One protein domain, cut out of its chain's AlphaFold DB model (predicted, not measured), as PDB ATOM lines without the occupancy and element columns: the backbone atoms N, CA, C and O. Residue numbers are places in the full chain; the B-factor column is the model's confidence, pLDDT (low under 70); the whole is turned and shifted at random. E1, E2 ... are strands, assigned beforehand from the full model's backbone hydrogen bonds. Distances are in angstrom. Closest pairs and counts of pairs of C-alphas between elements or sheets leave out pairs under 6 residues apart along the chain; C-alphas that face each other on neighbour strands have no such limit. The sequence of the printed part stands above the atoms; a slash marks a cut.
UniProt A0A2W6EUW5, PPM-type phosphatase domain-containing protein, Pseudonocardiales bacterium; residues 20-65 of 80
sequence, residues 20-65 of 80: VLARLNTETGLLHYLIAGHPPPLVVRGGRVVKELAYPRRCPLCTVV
ATOM      1  N   VAL A  20      48.320 105.451  18.152       89.06
ATOM      2  CA  VAL A  20      48.857 105.899  16.868       89.06
ATOM      3  C   VAL A  20      50.375 105.909  16.993       89.06
ATOM      4  O   VAL A  20      50.913 106.553  17.889       89.06
ATOM      5  N   LEU A  21      51.065 105.201  16.100       88.25
ATOM      6  CA  LEU A  21      52.523 105.251  15.995       88.25
ATOM      7  C   LEU A  21      52.892 105.936  14.686       88.25
ATOM      8  O   LEU A  21      52.364 105.572  13.633       88.25
ATOM      9  N   ALA A  22      53.798 106.906  14.741       90.19
ATOM     10  CA  ALA A  22      54.211 107.647  13.563       90.19
ATOM     11  C   ALA A  22      55.710 107.952  13.567       90.19
ATOM     12  O   ALA A  22      56.318 108.148  14.617       90.19
ATOM     13  N   ARG A  23      56.294 108.012  12.371       92.25
ATOM     14  CA  ARG A  23      57.665 108.461  12.127       92.25
ATOM     15  C   ARG A  23      57.645 109.526  11.040       92.25
ATOM     16  O   ARG A  23      57.226 109.242   9.916       92.25
ATOM     17  N   LEU A  24      58.111 110.723  11.377       92.56
ATOM     18  CA  LEU A  24      58.254 111.847  10.457       92.56
ATOM     19  C   LEU A  24      59.722 111.994  10.053       92.56
ATOM     20  O   LEU A  24      60.585 112.116  10.914       92.56
ATOM     21  N   ASN A  25      59.995 112.015   8.751       92.31
ATOM     22  CA  ASN A  25      61.257 112.525   8.228       92.31
ATOM     23  C   ASN A  25      61.119 114.048   8.059       92.31
ATOM     24  O   ASN A  25      60.274 114.510   7.292       92.31
ATOM     25  N   THR A  26      61.920 114.825   8.787       89.94
ATOM     26  CA  THR A  26      61.838 116.295   8.815       89.94
ATOM     27  C   THR A  26      62.478 116.965   7.604       89.94
ATOM     28  O   THR A  26      62.079 118.072   7.258       89.94
ATOM     29  N   GLU A  27      63.412 116.295   6.928       94.44
ATOM     30  CA  GLU A  27      64.058 116.801   5.711       94.44
ATOM     31  C   GLU A  27      63.103 116.740   4.510       94.44
ATOM     32  O   GLU A  27      62.995 117.682   3.728       94.44
ATOM     33  N   THR A  28      62.366 115.633   4.380       90.50
ATOM     34  CA  THR A  28      61.455 115.377   3.247       90.50
ATOM     35  C   THR A  28      59.990 115.681   3.558       90.50
ATOM     36  O   THR A  28      59.174 115.800   2.646       90.50
ATOM     37  N   GLY A  29      59.621 115.773   4.839       89.38
ATOM     38  CA  GLY A  29      58.231 115.909   5.279       89.38
ATOM     39  C   GLY A  29      57.400 114.625   5.156       89.38
ATOM     40  O   GLY A  29      56.170 114.690   5.231       89.38
ATOM     41  N   LEU A  30      58.034 113.465   4.946       91.31
ATOM     42  CA  LEU A  30      57.342 112.186   4.797       91.31
ATOM     43  C   LEU A  30      56.939 111.606   6.160       91.31
ATOM     44  O   LEU A  30      57.791 111.314   7.001       91.31
ATOM     45  N   LEU A  31      55.638 111.384   6.349       90.31
ATOM     46  CA  LEU A  31      55.055 110.779   7.545       90.31
ATOM     47  C   LEU A  31      54.631 109.332   7.267       90.31
ATOM     48  O   LEU A  31      53.716 109.074   6.478       90.31
ATOM     49  N   HIS A  32      55.265 108.391   7.958       90.25
ATOM     50  CA  HIS A  32      54.816 107.004   8.050       90.25
ATOM     51  C   HIS A  32      53.996 106.826   9.317       90.25
ATOM     52  O   HIS A  32      54.422 107.285  10.375       90.25
ATOM     53  N   TYR A  33      52.855 106.147   9.235       89.25
ATOM     54  CA  TYR A  33      51.983 105.989  10.397       89.25
ATOM     55  C   TYR A  33      51.231 104.656  10.422       89.25
ATOM     56  O   TYR A  33      51.033 103.987   9.401       89.25
ATOM     57  N   LEU A  34      50.806 104.289  11.629       88.62
ATOM     58  CA  LEU A  34      50.010 103.114  11.947       88.62
ATOM     59  C   LEU A  34      48.942 103.483  12.982       88.62
ATOM     60  O   LEU A  34      49.252 104.085  14.006       88.62
ATOM     61  N   ILE A  35      47.694 103.090  12.713       88.38
ATOM     62  CA  ILE A  35      46.534 103.331  13.581       88.38
ATOM     63  C   ILE A  35      46.083 101.987  14.158       88.38
ATOM     64  O   ILE A  35      45.564 101.140  13.430       88.38
ATOM     65  N   ALA A  36      46.288 101.789  15.458       88.31
ATOM     66  CA  ALA A  36      45.873 100.602  16.201       88.31
ATOM     67  C   ALA A  36      44.642 100.940  17.050       88.31
ATOM     68  O   ALA A  36      44.762 101.509  18.129       88.31
ATOM     69  N   GLY A  37      43.447 100.645  16.540       84.12
ATOM     70  CA  GLY A  37      42.173 100.833  17.244       84.12
ATOM     71  C   GLY A  37      41.783 102.282  17.559       84.12
ATOM     72  O   GLY A  37      40.746 102.502  18.171       84.12
ATOM     73  N   HIS A  38      42.580 103.273  17.152       83.62
ATOM     74  CA  HIS A  38      42.367 104.681  17.489       83.62
ATOM     75  C   HIS A  38      41.477 105.394  16.444       83.62
ATOM     76  O   HIS A  38      41.520 105.022  15.263       83.62
ATOM     77  N   PRO A  39      40.665 106.405  16.826       85.69
ATOM     78  CA  PRO A  39      40.085 107.392  15.904       85.69
ATOM     79  C   PRO A  39      41.114 107.968  14.918       85.69
ATOM     80  O   PRO A  39      42.293 108.042  15.271       85.69
ATOM     81  N   PRO A  40      40.721 108.358  13.693       87.62
ATOM     82  CA  PRO A  40      41.656 108.875  12.704       87.62
ATOM     83  C   PRO A  40      42.376 110.116  13.255       87.62
ATOM     84  O   PRO A  40      41.719 111.060  13.697       87.62
ATOM     85  N   PRO A  41      43.716 110.118  13.298       89.38
ATOM     86  CA  PRO A  41      44.463 111.245  13.825       89.38
ATOM     87  C   PRO A  41      44.523 112.393  12.812       89.38
ATOM     88  O   PRO A  41      44.593 112.178  11.598       89.38
ATOM     89  N   LEU A  42      44.548 113.619  13.331       92.69
ATOM     90  CA  LEU A  42      44.682 114.843  12.546       92.69
ATOM     91  C   LEU A  42      46.149 115.278  12.463       92.69
ATOM     92  O   LEU A  42      46.883 115.239  13.449       92.69
ATOM     93  N   VAL A  43      46.570 115.734  11.286       91.38
ATOM     94  CA  VAL A  43      47.862 116.386  11.064       91.38
ATOM     95  C   VAL A  43      47.667 117.890  11.186       91.38
ATOM     96  O   VAL A  43      46.898 118.479  10.424       91.38
ATOM     97  N   VAL A  44      48.399 118.507  12.112       90.69
ATOM     98  CA  VAL A  44      48.404 119.957  12.333       90.69
ATOM     99  C   VAL A  44      49.740 120.546  11.884       90.69
ATOM    100  O   VAL A  44      50.801 120.005  12.193       90.69
ATOM    101  N   ARG A  45      49.698 121.665  11.157       86.69
ATOM    102  CA  ARG A  45      50.867 122.430  10.707       86.69
ATOM    103  C   ARG A  45      50.559 123.919  10.812       86.69
ATOM    104  O   ARG A  45      49.518 124.359  10.340       86.69
ATOM    105  N   GLY A  46      51.443 124.685  11.454       88.75
ATOM    106  CA  GLY A  46      51.239 126.130  11.639       88.75
ATOM    107  C   GLY A  46      49.905 126.471  12.321       88.75
ATOM    108  O   GLY A  46      49.232 127.411  11.912       88.75
ATOM    109  N   GLY A  47      49.472 125.647  13.282       91.56
ATOM    110  CA  GLY A  47      48.193 125.808  13.984       91.56
ATOM    111  C   GLY A  47      46.943 125.406  13.190       91.56
ATOM    112  O   GLY A  47      45.841 125.522  13.712       91.56
ATOM    113  N   ARG A  48      47.081 124.915  11.951       90.31
ATOM    114  CA  ARG A  48      45.952 124.499  11.104       90.31
ATOM    115  C   ARG A  48      45.928 122.992  10.903       90.31
ATOM    116  O   ARG A  48      46.972 122.382  10.677       90.31
ATOM    117  N   VAL A  49      44.738 122.396  10.945       91.19
ATOM    118  CA  VAL A  49      44.531 121.008  10.513       91.19
ATOM    119  C   VAL A  49      44.670 120.965   8.997       91.19
ATOM    120  O   VAL A  49      43.930 121.636   8.286       91.19
ATOM    121  N   VAL A  50      45.634 120.192   8.506       92.31
ATOM    122  CA  VAL A  50      45.925 120.086   7.068       92.31
ATOM    123  C   VAL A  50      45.502 118.746   6.477       92.31
ATOM    124  O   VAL A  50      45.383 118.631   5.260       92.31
ATOM    125  N   LYS A  51      45.300 117.714   7.311       90.19
ATOM    126  CA  LYS A  51      44.912 116.375   6.852       90.19
ATOM    127  C   LYS A  51      44.373 115.500   7.983       90.19
ATOM    128  O   LYS A  51      44.913 115.528   9.082       90.19
ATOM    129  N   GLU A  52      43.405 114.644   7.680       91.00
ATOM    130  CA  GLU A  52      43.042 113.484   8.500       91.00
ATOM    131  C   GLU A  52      43.720 112.224   7.943       91.00
ATOM    132  O   GLU A  52      43.712 111.966   6.734       91.00
ATOM    133  N   LEU A  53      44.360 111.438   8.806       86.94
ATOM    134  CA  LEU A  53      45.052 110.220   8.395       86.94
ATOM    135  C   LEU A  53      44.070 109.046   8.330       86.94
ATOM    136  O   LEU A  53      43.946 108.259   9.267       86.94
ATOM    137  N   ALA A  54      43.378 108.914   7.198       75.19
ATOM    138  CA  ALA A  54      42.512 107.775   6.920       75.19
ATOM    139  C   ALA A  54      43.326 106.569   6.405       75.19
ATOM    140  O   ALA A  54      43.926 106.606   5.330       75.19
ATOM    141  N   TYR A  55      43.340 105.479   7.176       69.19
ATOM    142  CA  TYR A  55      43.910 104.181   6.795       69.19
ATOM    143  C   TYR A  55      43.126 103.057   7.494       69.19
ATOM    144  O   TYR A  55      42.609 103.320   8.584       69.19
ATOM    145  N   PRO A  56      43.002 101.827   6.936       67.12
ATOM    146  CA  PRO A  56      42.275 100.748   7.600       67.12
ATOM    147  C   PRO A  56      42.782 100.554   9.027       67.12
ATOM    148  O   PRO A  56      43.963 100.279   9.266       67.12
ATOM    149  N   ARG A  57      41.860 100.756   9.971       64.62
ATOM    150  CA  ARG A  57      42.108 100.636  11.403       64.62
ATOM    151  C   ARG A  57      42.569  99.219  11.689       64.62
ATOM    152  O   ARG A  57      41.927  98.258  11.273       64.62
ATOM    153  N   ARG A  58      43.678  99.087  12.404       69.81
ATOM    154  CA  ARG A  58      44.095  97.791  12.935       69.81
ATOM    155  C   ARG A  58      43.413  97.537  14.264       69.81
ATOM    156  O   ARG A  58      42.930  98.471  14.903       69.81
ATOM    157  N   CYS A  59      43.438  96.286  14.702       74.62
ATOM    158  CA  CYS A  59      43.108  95.974  16.081       74.62
ATOM    159  C   CYS A  59      44.007  96.782  17.039       74.62
ATOM    160  O   CYS A  59      45.150  97.105  16.684       74.62
ATOM    161  N   PRO A  60      43.502  97.117  18.235       76.50
ATOM    162  CA  PRO A  60      44.314  97.648  19.322       76.50
ATOM    163  C   PRO A  60      45.596  96.831  19.547       76.50
ATOM    164  O   PRO A  60      45.661  95.635  19.241       76.50
ATOM    165  N   LEU A  61      46.616  97.465  20.122       78.50
ATOM    166  CA  LEU A  61      47.831  96.766  20.530       78.50
ATOM    167  C   LEU A  61      47.496  95.667  21.546       78.50
ATOM    168  O   LEU A  61      46.491  95.751  22.254       78.50
ATOM    169  N   CYS A  62      48.341  94.636  21.593       67.75
ATOM    170  CA  CYS A  62      48.140  93.436  22.413       67.75
ATOM    171  C   CYS A  62      46.897  92.602  22.041       67.75
ATOM    172  O   CYS A  62      46.504  91.721  22.801       67.75
ATOM    173  N   THR A  63      46.314  92.815  20.856       68.94
ATOM    174  CA  THR A  63      45.309  91.900  20.295       68.94
ATOM    175  C   THR A  63      46.005  90.766  19.546       68.94
ATOM    176  O   THR A  63      46.779  91.017  18.620       68.94
ATOM    177  N   VAL A  64      45.712  89.513  19.903       68.75
ATOM    178  CA  VAL A  64      46.103  88.355  19.087       68.75
ATOM    179  C   VAL A  64      45.229  88.360  17.838       68.75
ATOM    180  O   VAL A  64      44.023  88.145  17.913       68.75
ATOM    181  N   VAL A  65      45.829  88.640  16.684       64.25
ATOM    182  CA  VAL A  65      45.149  88.589  15.386       64.25
ATOM    183  C   VAL A  65      45.715  87.436  14.567       64.25
ATOM    184  O   VAL A  65      46.934  87.274  14.480       64.25
TER     185      VAL A  65
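This is residues 20 to 65 of the 80 residues of the protein "PPM-type phosphatase domain-containing protein" of Pseudonocardiales bacterium (UniProt A0A2W6EUW5). Two antiparallel hairpins, E1-E2 and E3-E4, spread as an open V from the link at residues 37 to 41, with an unnamed tail, residues 53 to 65, running back to the closed end and past it. Residues 25 to 30, the turn of the first hairpin together with Leu 30 of E2, stick out. The printed part has 46 residues, no named helix and four named strands, all strand by class, though these hold only 21 residues. It is loose, radius of gyration of the C-alphas 12.3 A, spanning 38 by 20 by 14 A.

E1, residues 20 to 24, begins at C-alpha 20 (48.857, 105.899, 16.868). E2 is residues 30 to 36, 19.9 A long. E3 is residues 42 to 45. E4, residues 48 to 52, ends at C-alpha 52 (43.042, 113.484, 8.500).

E1 and E2 are antiparallel at 170 degrees; N 23 and O 32 are 2.8 A apart. E3 and E4 are antiparallel at 146 degrees; N 43 and O 51 are 2.8 A apart. E2 and E3 are apart.

The C-alphas of Gly 46 and Val 64, the two farthest apart, are 38.8 A apart. The printed part has no cut, and its three links are tight. pLDDT is under 70 at residues 55 to 58 and 62 to 65.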